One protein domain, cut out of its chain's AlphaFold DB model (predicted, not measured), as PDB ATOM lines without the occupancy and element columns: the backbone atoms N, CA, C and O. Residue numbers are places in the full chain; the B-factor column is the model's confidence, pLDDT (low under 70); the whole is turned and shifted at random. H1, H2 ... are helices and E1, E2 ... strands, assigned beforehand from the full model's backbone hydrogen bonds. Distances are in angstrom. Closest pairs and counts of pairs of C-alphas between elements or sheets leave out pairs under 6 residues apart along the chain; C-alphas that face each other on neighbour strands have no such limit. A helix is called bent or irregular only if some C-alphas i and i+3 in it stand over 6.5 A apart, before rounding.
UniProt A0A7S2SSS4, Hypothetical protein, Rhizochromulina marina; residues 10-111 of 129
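AT A GLANCE: This is residues 10 to 111 of the 129 residues of the protein "Hypothetical protein" of Rhizochromulina marina (UniProt A0A7S2SSS4). An elongated model has a narrow three-stranded sheet toward one end and helices toward the other, with H1 crossing H2 and H4 in the middle. H4 leads back to the sheet, while H2 runs away from it to the far end, where residues 67 to 72 stick out and the short H3 follows. The printed part has 102 residues with four named helices and three named strands, in the order H1 E1 E2 H2 H3 H4 E3; the sheet, E1 E2 E3, is antiparallel and the class is mixed. The whole is loose, with a radius of gyration of the C-alphas of 16.4 A and spans of 51 by 31 by 22 A.

HOW THE PARTS SIT: H1, residues 10 to 21, is on the sheet of E1, residues 28 to 35, E2, residues 39 to 46, and E3, residues 105 to 110, at a height over the sheet of 9.3 A. It lies over E1 and E2 and only just runs across the strands, at 61 degrees to E2 on the local plane. E1 and E2 are an antiparallel hairpin, with N 31 and O 43 within hydrogen-bond range at 2.8 A. E3 is the antiparallel neighbour of E2, with N 42 and O 108 2.9 A apart. H2, residues 49 to 67, touches H1 with residues 51 to 55 alone, about perpendicular at 80 degrees; the closest C-alphas, of Gln 16 and Ile 52, are 6.3 A apart. H3, residues 77 to 80, is apart from H2. It is close to but not clearly touching H4, residues 90 to 103; their closest C-alphas, of Phe 78 and Tyr 90, are 7.0 A apart. H4 touches H2 at a steep tilt of 42 degrees, opposite ways, with the C-alphas of Asp 54 and Phe 93 closest at 7.4 A. H4 touches H1 about perpendicular at 86 degrees, with the C-alphas of Met 12 and Thr 97 closest at 6.2 A. H4 is also on the sheet; its closest C-alphas with E2, of Leu 100 and Val 45, are 7.3 A apart. Each O i to N i+4 pair is within hydrogen-bond range in H2 and H4, and 7 of 8 are in H1; H3 is too short for such a pair.

IN THESE COORDINATES: H1 begins at C-alpha 10 (25.987, -80.086, -4.464), is 18.3 A long and is only just irregular: C-alphas 10 and 13 are 6.7 A apart. E1 is 23.1 A long and E2 23.3 A. H2 is 25.6 A long and ends at C-alpha 67 (38.794, -61.168, -7.270). H4 is 19.8 A long, and E3 ends at C-alpha 110 (14.548, -92.079, 12.281).

THE WHOLE: The C-alphas farthest apart, of Thr 69 and Thr 111, are 51.5 A apart. The printed part has no cut and no long link. The mean pLDDT of the printed part is 94.1, and no printed residue is under 70.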
ATOM      1  N   TRP A  10      25.751 -81.485  -4.829       95.94
ATOM      2  CA  TRP A  10      25.987 -80.086  -4.464       95.94
ATOM      3  C   TRP A  10      26.232 -79.852  -2.962       95.94
ATOM      4  O   TRP A  10      26.698 -78.780  -2.597       95.94
ATOM      5  N   TYR A  11      25.953 -80.828  -2.087       97.19
ATOM      6  CA  TYR A  11      26.320 -80.738  -0.667       97.19
ATOM      7  C   TYR A  11      27.773 -81.137  -0.388       97.19
ATOM      8  O   TYR A  11      28.289 -80.796   0.674       97.19
ATOM      9  N   MET A  12      28.436 -81.864  -1.296       98.06
ATOM     10  CA  MET A  12      29.769 -82.415  -1.031       98.06
ATOM     11  C   MET A  12      30.834 -81.334  -0.813       98.06
ATOM     12  O   MET A  12      31.538 -81.456   0.188       98.06
ATOM     13  N   PRO A  13      30.932 -80.260  -1.628       97.69
ATOM     14  CA  PRO A  13      31.917 -79.206  -1.378       97.69
ATOM     15  C   PRO A  13      31.785 -78.611   0.028       97.69
ATOM     16  O   PRO A  13      32.765 -78.507   0.761       97.69
ATOM     17  N   GLN A  14      30.551 -78.301   0.440       97.56
ATOM     18  CA  GLN A  14      30.279 -77.732   1.758       97.56
ATOM     19  C   GLN A  14      30.666 -78.699   2.886       97.56
ATOM     20  O   GLN A  14      31.397 -78.310   3.789       97.56
ATOM     21  N   LEU A  15      30.222 -79.960   2.828       97.69
ATOM     22  CA  LEU A  15      30.515 -80.948   3.876       97.69
ATOM     23  C   LEU A  15      32.017 -81.226   4.005       97.69
ATOM     24  O   LEU A  15      32.537 -81.345   5.112       97.69
ATOM     25  N   GLN A  16      32.726 -81.326   2.879       98.44
ATOM     26  CA  GLN A  16      34.170 -81.554   2.870       98.44
ATOM     27  C   GLN A  16      34.927 -80.347   3.446       98.44
ATOM     28  O   GLN A  16      35.867 -80.526   4.220       98.44
ATOM     29  N   LEU A  17      34.472 -79.122   3.155       98.19
ATOM     30  CA  LEU A  17      35.016 -77.902   3.755       98.19
ATOM     31  C   LEU A  17      34.750 -77.827   5.266       98.19
ATOM     32  O   LEU A  17      35.646 -77.481   6.032       98.19
ATOM     33  N   GLU A  18      33.548 -78.187   5.719       98.44
ATOM     34  CA  GLU A  18      33.213 -78.255   7.147       98.44
ATOM     35  C   GLU A  18      34.114 -79.258   7.887       98.44
ATOM     36  O   GLU A  18      34.648 -78.939   8.951       98.44
ATOM     37  N   MET A  19      34.355 -80.440   7.303       98.62
ATOM     38  CA  MET A  19      35.273 -81.441   7.863       98.62
ATOM     39  C   MET A  19      36.730 -80.966   7.878       98.62
ATOM     40  O   MET A  19      37.449 -81.270   8.830       98.62
ATOM     41  N   LEU A  20      37.172 -80.204   6.868       98.38
ATOM     42  CA  LEU A  20      38.482 -79.547   6.888       98.38
ATOM     43  C   LEU A  20      38.593 -78.593   8.087       98.38
ATOM     44  O   LEU A  20      39.545 -78.698   8.860       98.38
ATOM     45  N   CYS A  21      37.613 -77.702   8.260       98.19
ATOM     46  CA  CYS A  21      37.582 -76.713   9.340       98.19
ATOM     47  C   CYS A  21      37.503 -77.347  10.737       98.19
ATOM     48  O   CYS A  21      38.062 -76.807  11.687       98.19
ATOM     49  N   ALA A  22      36.839 -78.499  10.867       98.06
ATOM     50  CA  ALA A  22      36.783 -79.265  12.112       98.06
ATOM     51  C   ALA A  22      38.133 -79.906  12.502       98.06
ATOM     52  O   ALA A  22      38.284 -80.373  13.632       98.06
ATOM     53  N   GLY A  23      39.114 -79.916  11.595       96.88
ATOM     54  CA  GLY A  23      40.463 -80.424  11.827       96.88
ATOM     55  C   GLY A  23      40.678 -81.856  11.339       96.88
ATOM     56  O   GLY A  23      39.751 -82.573  10.966       96.88
ATOM     57  N   GLU A  24      41.941 -82.284  11.317       94.75
ATOM     58  CA  GLU A  24      42.386 -83.553  10.712       94.75
ATOM     59  C   GLU A  24      41.770 -84.808  11.349       94.75
ATOM     60  O   GLU A  24      41.629 -85.842  10.692       94.75
ATOM     61  N   THR A  25      41.361 -84.718  12.618       97.31
ATOM     62  CA  THR A  25      40.706 -85.809  13.351       97.31
ATOM     63  C   THR A  25      39.259 -86.040  12.903       97.31
ATOM     64  O   THR A  25      38.714 -87.122  13.128       97.31
ATOM     65  N   CYS A  26      38.629 -85.069  12.231       97.94
ATOM     66  CA  CYS A  26      37.306 -85.235  11.649       97.94
ATOM     67  C   CYS A  26      37.411 -86.042  10.349       97.94
ATOM     68  O   CYS A  26      37.811 -85.520   9.312       97.94
ATOM     69  N   ARG A  27      37.071 -87.336  10.405       97.75
ATOM     70  CA  ARG A  27      37.159 -88.255   9.252       97.75
ATOM     71  C   ARG A  27      35.830 -88.521   8.547       97.75
ATOM     72  O   ARG A  27      35.832 -89.123   7.480       97.75
ATOM     73  N   SER A  28      34.713 -88.090   9.124       97.19
ATOM     74  CA  SER A  28      33.387 -88.236   8.522       97.19
ATOM     75  C   SER A  28      32.399 -87.243   9.130       97.19
ATOM     76  O   SER A  28      32.587 -86.806  10.269       97.19
ATOM     77  N   ALA A  29      31.322 -86.955   8.404       96.88
ATOM     78  CA  ALA A  29      30.204 -86.137   8.857       96.88
ATOM     79  C   ALA A  29      28.872 -86.885   8.704       96.88
ATOM     80  O   ALA A  29      28.718 -87.762   7.848       96.88
ATOM     81  N   ILE A  30      27.891 -86.513   9.532       96.75
ATOM     82  CA  ILE A  30      26.517 -87.006   9.427       96.75
ATOM     83  C   ILE A  30      25.653 -85.950   8.743       96.75
ATOM     84  O   ILE A  30      25.415 -84.875   9.289       96.75
ATOM     85  N   PHE A  31      25.135 -86.285   7.566       96.62
ATOM     86  CA  PHE A  31      24.168 -85.474   6.839       96.62
ATOM     87  C   PHE A  31      22.743 -85.950   7.143       96.62
ATOM     88  O   PHE A  31      22.405 -87.113   6.921       96.62
ATOM     89  N   GLY A  32      21.886 -85.050   7.628       94.44
ATOM     90  CA  GLY A  32      20.487 -85.349   7.932       94.44
ATOM     91  C   GLY A  32      19.517 -84.744   6.920       94.44
ATOM     92  O   GLY A  32      19.441 -83.528   6.773       94.44
ATOM     93  N   SER A  33      18.701 -85.578   6.271       94.19
ATOM     94  CA  SER A  33      17.537 -85.118   5.507       94.19
ATOM     95  C   SER A  33      16.274 -85.303   6.336       94.19
ATOM     96  O   SER A  33      15.865 -86.436   6.577       94.19
ATOM     97  N   CYS A  34      15.654 -84.207   6.779       91.44
ATOM     98  CA  CYS A  34      14.490 -84.233   7.667       91.44
ATOM     99  C   CYS A  34      13.182 -83.873   6.942       91.44
ATOM    100  O   CYS A  34      13.150 -83.083   6.000       91.44
ATOM    101  N   SER A  35      12.084 -84.460   7.409       88.50
ATOM    102  CA  SER A  35      10.713 -84.244   6.963       88.50
ATOM    103  C   SER A  35       9.764 -84.200   8.153       88.50
ATOM    104  O   SER A  35       9.788 -85.070   9.028       88.50
ATOM    105  N   ALA A  36       8.872 -83.209   8.164       83.75
ATOM    106  CA  ALA A  36       7.907 -83.008   9.243       83.75
ATOM    107  C   ALA A  36       6.935 -84.193   9.414       83.75
ATOM    108  O   ALA A  36       6.607 -84.577  10.531       83.75
ATOM    109  N   SER A  37       6.504 -84.843   8.335       84.31
ATOM    110  CA  SER A  37       5.548 -85.956   8.429       84.31
ATOM    111  C   SER A  37       6.195 -87.337   8.351       84.31
ATOM    112  O   SER A  37       5.596 -88.314   8.788       84.31
ATOM    113  N   ARG A  38       7.417 -87.438   7.814       85.75
ATOM    114  CA  ARG A  38       8.036 -88.735   7.489       85.75
ATOM    115  C   ARG A  38       9.347 -89.024   8.218       85.75
ATOM    116  O   ARG A  38       9.961 -90.039   7.938       85.75
ATOM    117  N   GLY A  39       9.765 -88.179   9.159       91.31
ATOM    118  CA  GLY A  39      10.974 -88.420   9.950       91.31
ATOM    119  C   GLY A  39      12.241 -87.957   9.239       91.31
ATOM    120  O   GLY A  39      12.205 -86.970   8.510       91.31
ATOM    121  N   MET A  40      13.363 -88.629   9.472       94.31
ATOM    122  CA  MET A  40      14.684 -88.206   9.013       94.31
ATOM    123  C   MET A  40      15.503 -89.390   8.497       94.31
ATOM    124  O   MET A  40      15.506 -90.450   9.108       94.31
ATOM    125  N   ASN A  41      16.220 -89.203   7.392       95.38
ATOM    126  CA  ASN A  41      17.276 -90.119   6.961       95.38
ATOM    127  C   ASN A  41      18.629 -89.499   7.313       95.38
ATOM    128  O   ASN A  41      18.878 -88.346   6.956       95.38
ATOM    129  N   LEU A  42      19.480 -90.258   7.999       95.81
ATOM    130  CA  LEU A  42      20.861 -89.884   8.285       95.81
ATOM    131  C   LEU A  42      21.800 -90.625   7.337       95.81
ATOM    132  O   LEU A  42      21.653 -91.830   7.130       95.81
ATOM    133  N   PHE A  43      22.773 -89.905   6.801       97.44
ATOM    134  CA  PHE A  43      23.795 -90.411   5.896       97.44
ATOM    135  C   PHE A  43      25.165 -90.112   6.482       97.44
ATOM    136  O   PHE A  43      25.381 -89.023   7.008       97.44
ATOM    137  N   ARG A  44      26.089 -91.059   6.375       97.50
ATOM    138  CA  ARG A  44      27.493 -90.850   6.709       97.50
ATOM    139  C   ARG A  44      28.266 -90.518   5.438       97.50
ATOM    140  O   ARG A  44      28.156 -91.241   4.449       97.50
ATOM    141  N   VAL A  45      29.022 -89.426   5.477       97.81
ATOM    142  CA  VAL A  45      29.889 -88.963   4.388       97.81
ATOM    143  C   VAL A  45      31.323 -89.000   4.892       97.81
ATOM    144  O   VAL A  45      31.624 -88.383   5.912       97.81
ATOM    145  N   GLU A  46      32.191 -89.745   4.212       97.75
ATOM    146  CA  GLU A  46      33.613 -89.808   4.557       97.75
ATOM    147  C   GLU A  46      34.349 -88.558   4.071       97.75
ATOM    148  O   GLU A  46      34.021 -87.983   3.028       97.75
ATOM    149  N   ARG A  47      35.368 -88.152   4.826       98.25
ATOM    150  CA  ARG A  47      36.299 -87.101   4.427       98.25
ATOM    151  C   ARG A  47      37.194 -87.580   3.290       98.25
ATOM    152  O   ARG A  47      37.768 -88.665   3.369       98.25
ATOM    153  N   ASP A  48      37.374 -86.724   2.294       98.31
ATOM    154  CA  ASP A  48      38.262 -86.952   1.161       98.31
ATOM    155  C   ASP A  48      39.283 -85.807   1.057       98.31
ATOM    156  O   ASP A  48      38.985 -84.710   0.589       98.31
ATOM    157  N   ASP A  49      40.502 -86.061   1.538       98.19
ATOM    158  CA  ASP A  49      41.571 -85.058   1.618       98.19
ATOM    159  C   ASP A  49      42.103 -84.627   0.243       98.19
ATOM    160  O   ASP A  49      42.562 -83.495   0.084       98.19
ATOM    161  N   GLU A  50      42.043 -85.502  -0.759       97.38
ATOM    162  CA  GLU A  50      42.430 -85.144  -2.124       97.38
ATOM    163  C   GLU A  50      41.359 -84.265  -2.764       97.38
ATOM    164  O   GLU A  50      41.685 -83.227  -3.329       97.38
ATOM    165  N   TYR A  51      40.083 -84.616  -2.589       98.25
ATOM    166  CA  TYR A  51      38.977 -83.772  -3.026       98.25
ATOM    167  C   TYR A  51      39.039 -82.377  -2.393       98.25
ATOM    168  O   TYR A  51      38.851 -81.370  -3.074       98.25
ATOM    169  N   ILE A  52      39.327 -82.307  -1.089       98.38
ATOM    170  CA  ILE A  52      39.501 -81.037  -0.376       98.38
ATOM    171  C   ILE A  52      40.646 -80.228  -0.988       98.38
ATOM    172  O   ILE A  52      40.494 -79.025  -1.203       98.38
ATOM    173  N   ARG A  53      41.778 -80.868  -1.293       98.06
ATOM    174  CA  ARG A  53      42.917 -80.205  -1.937       98.06
ATOM    175  C   ARG A  53      42.529 -79.628  -3.297       98.06
ATOM    176  O   ARG A  53      42.790 -78.453  -3.536       98.06
ATOM    177  N   ASP A  54      41.874 -80.418  -4.144       97.81
ATOM    178  CA  ASP A  54      41.433 -79.980  -5.472       97.81
ATOM    179  C   ASP A  54      40.431 -78.823  -5.368       97.81
ATOM    180  O   ASP A  54      40.556 -77.818  -6.066       97.81
ATOM    181  N   MET A  55      39.488 -78.905  -4.425       97.81
ATOM    182  CA  MET A  55      38.530 -77.837  -4.142       97.81
ATOM    183  C   MET A  55      39.230 -76.530  -3.737       97.81
ATOM    184  O   MET A  55      38.873 -75.466  -4.240       97.81
ATOM    185  N   LEU A  56      40.235 -76.586  -2.858       98.12
ATOM    186  CA  LEU A  56      40.999 -75.400  -2.452       98.12
ATOM    187  C   LEU A  56      41.832 -74.824  -3.605       98.12
ATOM    188  O   LEU A  56      41.907 -73.603  -3.747       98.12
ATOM    189  N   SER A  57      42.415 -75.677  -4.450       97.31
ATOM    190  CA  SER A  57      43.129 -75.255  -5.662       97.31
ATOM    191  C   SER A  57      42.207 -74.513  -6.633       97.31
ATOM    192  O   SER A  57      42.569 -73.440  -7.119       97.31
ATOM    193  N   LEU A  58      40.990 -75.022  -6.848       96.38
ATOM    194  CA  LEU A  58      39.967 -74.356  -7.659       96.38
ATOM    195  C   LEU A  58      39.555 -73.008  -7.050       96.38
ATOM    196  O   LEU A  58      39.512 -72.002  -7.755       96.38
ATOM    197  N   LEU A  59      39.297 -72.950  -5.740       95.44
ATOM    198  CA  LEU A  59      38.947 -71.698  -5.057       95.44
ATOM    199  C   LEU A  59      40.058 -70.648  -5.173       95.44
ATOM    200  O   LEU A  59      39.771 -69.471  -5.395       95.44
ATOM    201  N   ARG A  60      41.321 -71.068  -5.071       95.56
ATOM    202  CA  ARG A  60      42.473 -70.189  -5.281       95.56
ATOM    203  C   ARG A  60      42.529 -69.669  -6.718       95.56
ATOM    204  O   ARG A  60      42.691 -68.466  -6.901       95.56
ATOM    205  N   ALA A  61      42.354 -70.538  -7.714       94.19
ATOM    206  CA  ALA A  61      42.325 -70.132  -9.119       94.19
ATOM    207  C   ALA A  61      41.203 -69.117  -9.386       94.19
ATOM    208  O   ALA A  61      41.421 -68.098 -10.036       94.19
ATOM    209  N   PHE A  62      40.015 -69.347  -8.822       93.94
ATOM    210  CA  PHE A  62      38.902 -68.403  -8.907       93.94
ATOM    211  C   PHE A  62      39.248 -67.044  -8.283       93.94
ATOM    212  O   PHE A  62      39.030 -66.003  -8.903       93.94
ATOM    213  N   TYR A  63      39.828 -67.050  -7.080       93.62
ATOM    214  CA  TYR A  63      40.258 -65.836  -6.390       93.62
ATOM    215  C   TYR A  63      41.266 -65.026  -7.215       93.62
ATOM    216  O   TYR A  63      41.066 -63.833  -7.439       93.62
ATOM    217  N   GLU A  64      42.317 -65.674  -7.716       92.75
ATOM    218  CA  GLU A  64      43.368 -65.018  -8.499       92.75
ATOM    219  C   GLU A  64      42.844 -64.480  -9.840       92.75
ATOM    220  O   GLU A  64      43.251 -63.402 -10.266       92.75
ATOM    221  N   ARG A  65      41.916 -65.189 -10.493       91.44
ATOM    222  CA  ARG A  65      41.386 -64.805 -11.810       91.44
ATOM    223  C   ARG A  65      40.332 -63.715 -11.794       91.44
ATOM    224  O   ARG A  65      40.206 -63.040 -12.814       91.44
ATOM    225  N   HIS A  66      39.552 -63.612 -10.720       90.38
ATOM    226  CA  HIS A  66      38.340 -62.787 -10.706       90.38
ATOM    227  C   HIS A  66      38.337 -61.742  -9.599       90.38
ATOM    228  O   HIS A  66      37.945 -60.605  -9.834       90.38
ATOM    229  N   LEU A  67      38.806 -62.096  -8.400       90.00
ATOM    230  CA  LEU A  67      38.794 -61.168  -7.270       90.00
ATOM    231  C   LEU A  67      40.025 -60.260  -7.265       90.00
ATOM    232  O   LEU A  67      39.915 -59.088  -6.927       90.00
ATOM    233  N   VAL A  68      41.195 -60.778  -7.648       91.38
ATOM    234  CA  VAL A  68      42.437 -59.981  -7.690       91.38
ATOM    235  C   VAL A  68      42.485 -59.052  -8.908       91.38
ATOM    236  O   VAL A  68      43.068 -57.974  -8.840       91.38
ATOM    237  N   THR A  69      41.888 -59.465 -10.023       88.81
ATOM    238  CA  THR A  69      41.933 -58.760 -11.316       88.81
ATOM    239  C   THR A  69      40.718 -57.867 -11.572       88.81
ATOM    240  O   THR A  69      40.686 -57.210 -12.610       88.81
ATOM    241  N   ASP A  70      39.730 -57.861 -10.669       85.38
ATOM    242  CA  ASP A  70      38.442 -57.166 -10.828       85.38
ATOM    243  C   ASP A  70      37.688 -57.569 -12.117       85.38
ATOM    244  O   ASP A  70      37.000 -56.772 -12.754       85.38
ATOM    245  N   ARG A  71      37.854 -58.832 -12.547       87.31
ATOM    246  CA  ARG A  71      37.159 -59.417 -13.704       87.31
ATOM    247  C   ARG A  71      36.004 -60.277 -13.215       87.31
ATOM    248  O   ARG A  71      36.232 -61.369 -12.694       87.31
ATOM    249  N   ASP A  72      34.775 -59.854 -13.484       89.94
ATOM    250  CA  ASP A  72      33.595 -60.655 -13.162       89.94
ATOM    251  C   ASP A  72      33.672 -62.066 -13.778       89.94
ATOM    252  O   ASP A  72      34.052 -62.223 -14.947       89.94
ATOM    253  N   PRO A  73      33.329 -63.118 -13.014       89.75
ATOM    254  CA  PRO A  73      33.275 -64.466 -13.547       89.75
ATOM    255  C   PRO A  73      32.075 -64.620 -14.477       89.75
ATOM    256  O   PRO A  73      30.932 -64.331 -14.117       89.75
ATOM    257  N   GLU A  74      32.323 -65.140 -15.675       89.31
ATOM    258  CA  GLU A  74      31.236 -65.555 -16.553       89.31
ATOM    259  C   GLU A  74      30.478 -66.764 -15.975       89.31
ATOM    260  O   GLU A  74      31.043 -67.576 -15.234       89.31
ATOM    261  N   PRO A  75      29.207 -66.964 -16.365       90.25
ATOM    262  CA  PRO A  75      28.528 -68.232 -16.136       90.25
ATOM    263  C   PRO A  75      29.352 -69.404 -16.683       90.25
ATOM    264  O   PRO A  75      29.904 -69.324 -17.786       90.25
ATOM    265  N   ASP A  76      29.421 -70.488 -15.908       88.75
ATOM    266  CA  ASP A  76      30.157 -71.711 -16.248       88.75
ATOM    267  C   ASP A  76      31.657 -71.492 -16.534       88.75
ATOM    268  O   ASP A  76      32.264 -72.233 -17.308       88.75
ATOM    269  N   PHE A  77      32.278 -70.485 -15.904       90.38
ATOM    270  CA  PHE A  77      33.666 -70.080 -16.158       90.38
ATOM    271  C   PHE A  77      34.678 -71.241 -16.171       90.38
ATOM    272  O   PHE A  77      35.501 -71.294 -17.077       90.38
ATOM    273  N   PHE A  78      34.599 -72.216 -15.256       90.88
ATOM    274  CA  PHE A  78      35.519 -73.367 -15.258       90.88
ATOM    275  C   PHE A  78      35.301 -74.357 -16.412       90.88
ATOM    276  O   PHE A  78      36.210 -75.121 -16.730       90.88
ATOM    277  N   PHE A  79      34.131 -74.362 -17.055       90.31
ATOM    278  CA  PHE A  79      33.911 -75.139 -18.276       90.31
ATOM    279  C   PHE A  79      34.450 -74.418 -19.515       90.31
ATOM    280  O   PHE A  79      34.960 -75.069 -20.423       90.31
ATOM    281  N   LYS A  80      34.336 -73.086 -19.559       89.38
ATOM    282  CA  LYS A  80      34.800 -72.269 -20.692       89.38
ATOM    283  C   LYS A  80      36.307 -72.029 -20.670       89.38
ATOM    284  O   LYS A  80      36.966 -72.124 -21.700       89.38
ATOM    285  N   GLU A  81      36.838 -71.732 -19.491       87.31
ATOM    286  CA  GLU A  81      38.247 -71.462 -19.229       87.31
ATOM    287  C   GLU A  81      38.734 -72.442 -18.144       87.31
ATOM    288  O   GLU A  81      38.795 -72.076 -16.964       87.31
ATOM    289  N   PRO A  82      39.071 -73.700 -18.499       87.56
ATOM    290  CA  PRO A  82      39.531 -74.685 -17.528       87.56
ATOM    291  C   PRO A  82      40.711 -74.176 -16.683       87.56
ATOM    292  O   PRO A  82      41.575 -73.453 -17.196       87.56
ATOM    293  N   PRO A  83      40.781 -74.535 -15.393       86.38
ATOM    294  CA  PRO A  83      41.789 -74.027 -14.466       86.38
ATOM    295  C   PRO A  83      43.113 -74.794 -14.564       86.38
ATOM    296  O   PRO A  83      43.599 -75.369 -13.589       86.38
ATOM    297  N   VAL A  84      43.701 -74.810 -15.763       87.25
ATOM    298  CA  VAL A  84      44.930 -75.559 -16.082       87.25
ATOM    299  C   VAL A  84      46.108 -75.192 -15.178       87.25
ATOM    300  O   VAL A  84      46.925 -76.048 -14.852       87.25
ATOM    301  N   GLU A  85      46.177 -73.946 -14.714       88.19
ATOM    302  CA  GLU A  85      47.224 -73.438 -13.830       88.19
ATOM    303  C   GLU A  85      47.192 -74.040 -12.423       88.19
ATOM    304  O   GLU A  85      48.227 -74.093 -11.762       88.19
ATOM    305  N   CYS A  86      46.030 -74.514 -11.962       91.50
ATOM    306  CA  CYS A  86      45.913 -75.166 -10.659       91.50
ATOM    307  C   CYS A  86      46.036 -76.696 -10.746       91.50
ATOM    308  O   CYS A  86      46.007 -77.369  -9.718       91.50
ATOM    309  N   GLY A  87      46.199 -77.245 -11.959       92.56
ATOM    310  CA  GLY A  87      46.415 -78.674 -12.200       92.56
ATOM    311  C   GLY A  87      45.195 -79.565 -11.952       92.56
ATOM    312  O   GLY A  87      45.333 -80.785 -11.973       92.56
ATOM    313  N   VAL A  88      44.016 -78.981 -11.721       95.00
ATOM    314  CA  VAL A  88      42.777 -79.726 -11.467       95.00
ATOM    315  C   VAL A  88      42.020 -79.951 -12.774       95.00
ATOM    316  O   VAL A  88      41.618 -79.005 -13.454       95.00
ATOM    317  N   ASP A  89      41.768 -81.218 -13.095       94.69
ATOM    318  CA  ASP A  89      40.801 -81.610 -14.120       94.69
ATOM    319  C   ASP A  89      39.382 -81.391 -13.570       94.69
ATOM    320  O   ASP A  89      38.885 -82.146 -12.730       94.69
ATOM    321  N   TYR A  90      38.737 -80.308 -14.011       94.62
ATOM    322  CA  TYR A  90      37.431 -79.901 -13.496       94.62
ATOM    323  C   TYR A  90      36.313 -80.929 -13.780       94.62
ATOM    324  O   TYR A  90      35.579 -81.270 -12.848       94.62
ATOM    325  N   PRO A  91      36.181 -81.503 -14.993       94.31
ATOM    326  CA  PRO A  91      35.302 -82.653 -15.217       94.31
ATOM    327  C   PRO A  91      35.546 -83.833 -14.266       94.31
ATOM    328  O   PRO A  91      34.586 -84.378 -13.711       94.31
ATOM    329  N   ALA A  92      36.803 -84.220 -14.028       95.06
ATOM    330  CA  ALA A  92      37.122 -85.295 -13.087       95.06
ATOM    331  C   ALA A  92      36.735 -84.929 -11.642       95.06
ATOM    332  O   ALA A  92      36.157 -85.753 -10.928       95.06
ATOM    333  N   PHE A  93      36.957 -83.678 -11.232       96.56
ATOM    334  CA  PHE A  93      36.525 -83.154  -9.935       96.56
ATOM    335  C   PHE A  93      34.997 -83.222  -9.753       96.56
ATOM    336  O   PHE A  93      34.502 -83.616  -8.691       96.56
ATOM    337  N   LEU A  94      34.220 -82.898 -10.791       96.56
ATOM    338  CA  LEU A  94      32.759 -83.023 -10.759       96.56
ATOM    339  C   LEU A  94      32.306 -84.486 -10.667       96.56
ATOM    340  O   LEU A  94      31.384 -84.794  -9.906       96.56
ATOM    341  N   ASN A  95      32.980 -85.402 -11.366       97.25
ATOM    342  CA  ASN A  95      32.714 -86.837 -11.241       97.25
ATOM    343  C   ASN A  95      32.993 -87.335  -9.816       97.25
ATOM    344  O   ASN A  95      32.139 -88.003  -9.230       97.25
ATOM    345  N   ARG A  96      34.117 -86.922  -9.215       97.44
ATOM    346  CA  ARG A  96      34.457 -87.224  -7.816       97.44
ATOM    347  C   ARG A  96      33.432 -86.641  -6.837       97.44
ATOM    348  O   ARG A  96      33.018 -87.315  -5.896       97.44
ATOM    349  N   THR A  97      32.937 -85.429  -7.101       98.00
ATOM    350  CA  THR A  97      31.840 -84.805  -6.336       98.00
ATOM    351  C   THR A  97      30.584 -85.686  -6.359       98.00
ATOM    352  O   THR A  97      29.967 -85.941  -5.324       98.00
ATOM    353  N   ALA A  98      30.200 -86.189  -7.535       97.88
ATOM    354  CA  ALA A  98      29.056 -87.087  -7.674       97.88
ATOM    355  C   ALA A  98      29.300 -88.463  -7.026       97.88
ATOM    356  O   ALA A  98      28.375 -89.054  -6.468       97.88
ATOM    357  N   GLU A  99      30.528 -88.981  -7.074       97.19
ATOM    358  CA  GLU A  99      30.929 -90.227  -6.415       97.19
ATOM    359  C   GLU A  99      30.828 -90.147  -4.897       97.19
ATOM    360  O   GLU A  99      30.211 -91.022  -4.297       97.19
ATOM    361  N   LEU A 100      31.335 -89.077  -4.281       97.31
ATOM    362  CA  LEU A 100      31.216 -88.862  -2.836       97.31
ATOM    363  C   LEU A 100      29.753 -88.870  -2.383       97.31
ATOM    364  O   LEU A 100      29.406 -89.510  -1.390       97.31
ATOM    365  N   ALA A 101      28.872 -88.230  -3.152       97.19
ATOM    366  CA  ALA A 101      27.447 -88.217  -2.854       97.19
ATOM    367  C   ALA A 101      26.774 -89.585  -3.041       97.19
ATOM    368  O   ALA A 101      25.900 -89.942  -2.251       97.19
ATOM    369  N   ARG A 102      27.185 -90.367  -4.049       95.75
ATOM    370  CA  ARG A 102      26.708 -91.749  -4.244       95.75
ATOM    371  C   ARG A 102      27.201 -92.695  -3.151       95.75
ATOM    372  O   ARG A 102      26.454 -93.581  -2.748       95.75
ATOM    373  N   ASN A 103      28.426 -92.495  -2.673       94.88
ATOM    374  CA  ASN A 103      29.053 -93.313  -1.635       94.88
ATOM    375  C   ASN A 103      28.596 -92.932  -0.218       94.88
ATOM    376  O   ASN A 103      28.877 -93.660   0.737       94.88
ATOM    377  N   ALA A 104      27.865 -91.820  -0.067       95.25
ATOM    378  CA  ALA A 104      27.241 -91.437   1.189       95.25
ATOM    379  C   ALA A 104      26.301 -92.552   1.673       95.25
ATOM    380  O   ALA A 104      25.232 -92.803   1.113       95.25
ATOM    381  N   THR A 105      26.700 -93.235   2.743       91.88
ATOM    382  CA  THR A 105      25.998 -94.427   3.214       91.88
ATOM    383  C   THR A 105      24.816 -94.009   4.073       91.88
ATOM    384  O   THR A 105      24.991 -93.346   5.096       91.88
ATOM    385  N   LYS A 106      23.597 -94.413   3.692       92.56
ATOM    386  CA  LYS A 106      22.414 -94.247   4.546       92.56
ATOM    387  C   LYS A 106      22.616 -95.066   5.817       92.56
ATOM    388  O   LYS A 106      22.636 -96.291   5.775       92.56
ATOM    389  N   TRP A 107      22.773 -94.379   6.941       88.56
ATOM    390  CA  TRP A 107      23.082 -95.007   8.216       88.56
ATOM    391  C   TRP A 107      21.817 -95.460   8.937       88.56
ATOM    392  O   TRP A 107      21.715 -96.608   9.358       88.56
ATOM    393  N   ILE A 108      20.828 -94.570   9.058       92.12
ATOM    394  CA  ILE A 108      19.583 -94.879   9.762       92.12
ATOM    395  C   ILE A 108      18.419 -94.028   9.256       92.12
ATOM    396  O   ILE A 108      18.580 -92.864   8.877       92.12
ATOM    397  N   HIS A 109      17.226 -94.622   9.276       92.69
ATOM    398  CA  HIS A 109      15.971 -93.890   9.208       92.69
ATOM    399  C   HIS A 109      15.406 -93.704  10.620       92.69
ATOM    400  O   HIS A 109      15.163 -94.679  11.329       92.69
ATOM    401  N   VAL A 110      15.169 -92.457  11.010       89.69
ATOM    402  CA  VAL A 110      14.548 -92.079  12.281       89.69
ATOM    403  C   VAL A 110      13.104 -91.689  12.007       89.69
ATOM    404  O   VAL A 110      12.836 -90.760  11.242       89.69
ATOM    405  N   THR A 111      12.155 -92.383  12.631       86.00
ATOM    406  CA  THR A 111      10.732 -92.117  12.392       86.00
ATOM    407  C   THR A 111      10.329 -90.739  12.920       86.00
ATOM    408  O   THR A 111      10.929 -90.206  13.852       86.00
TER     409      THR A 111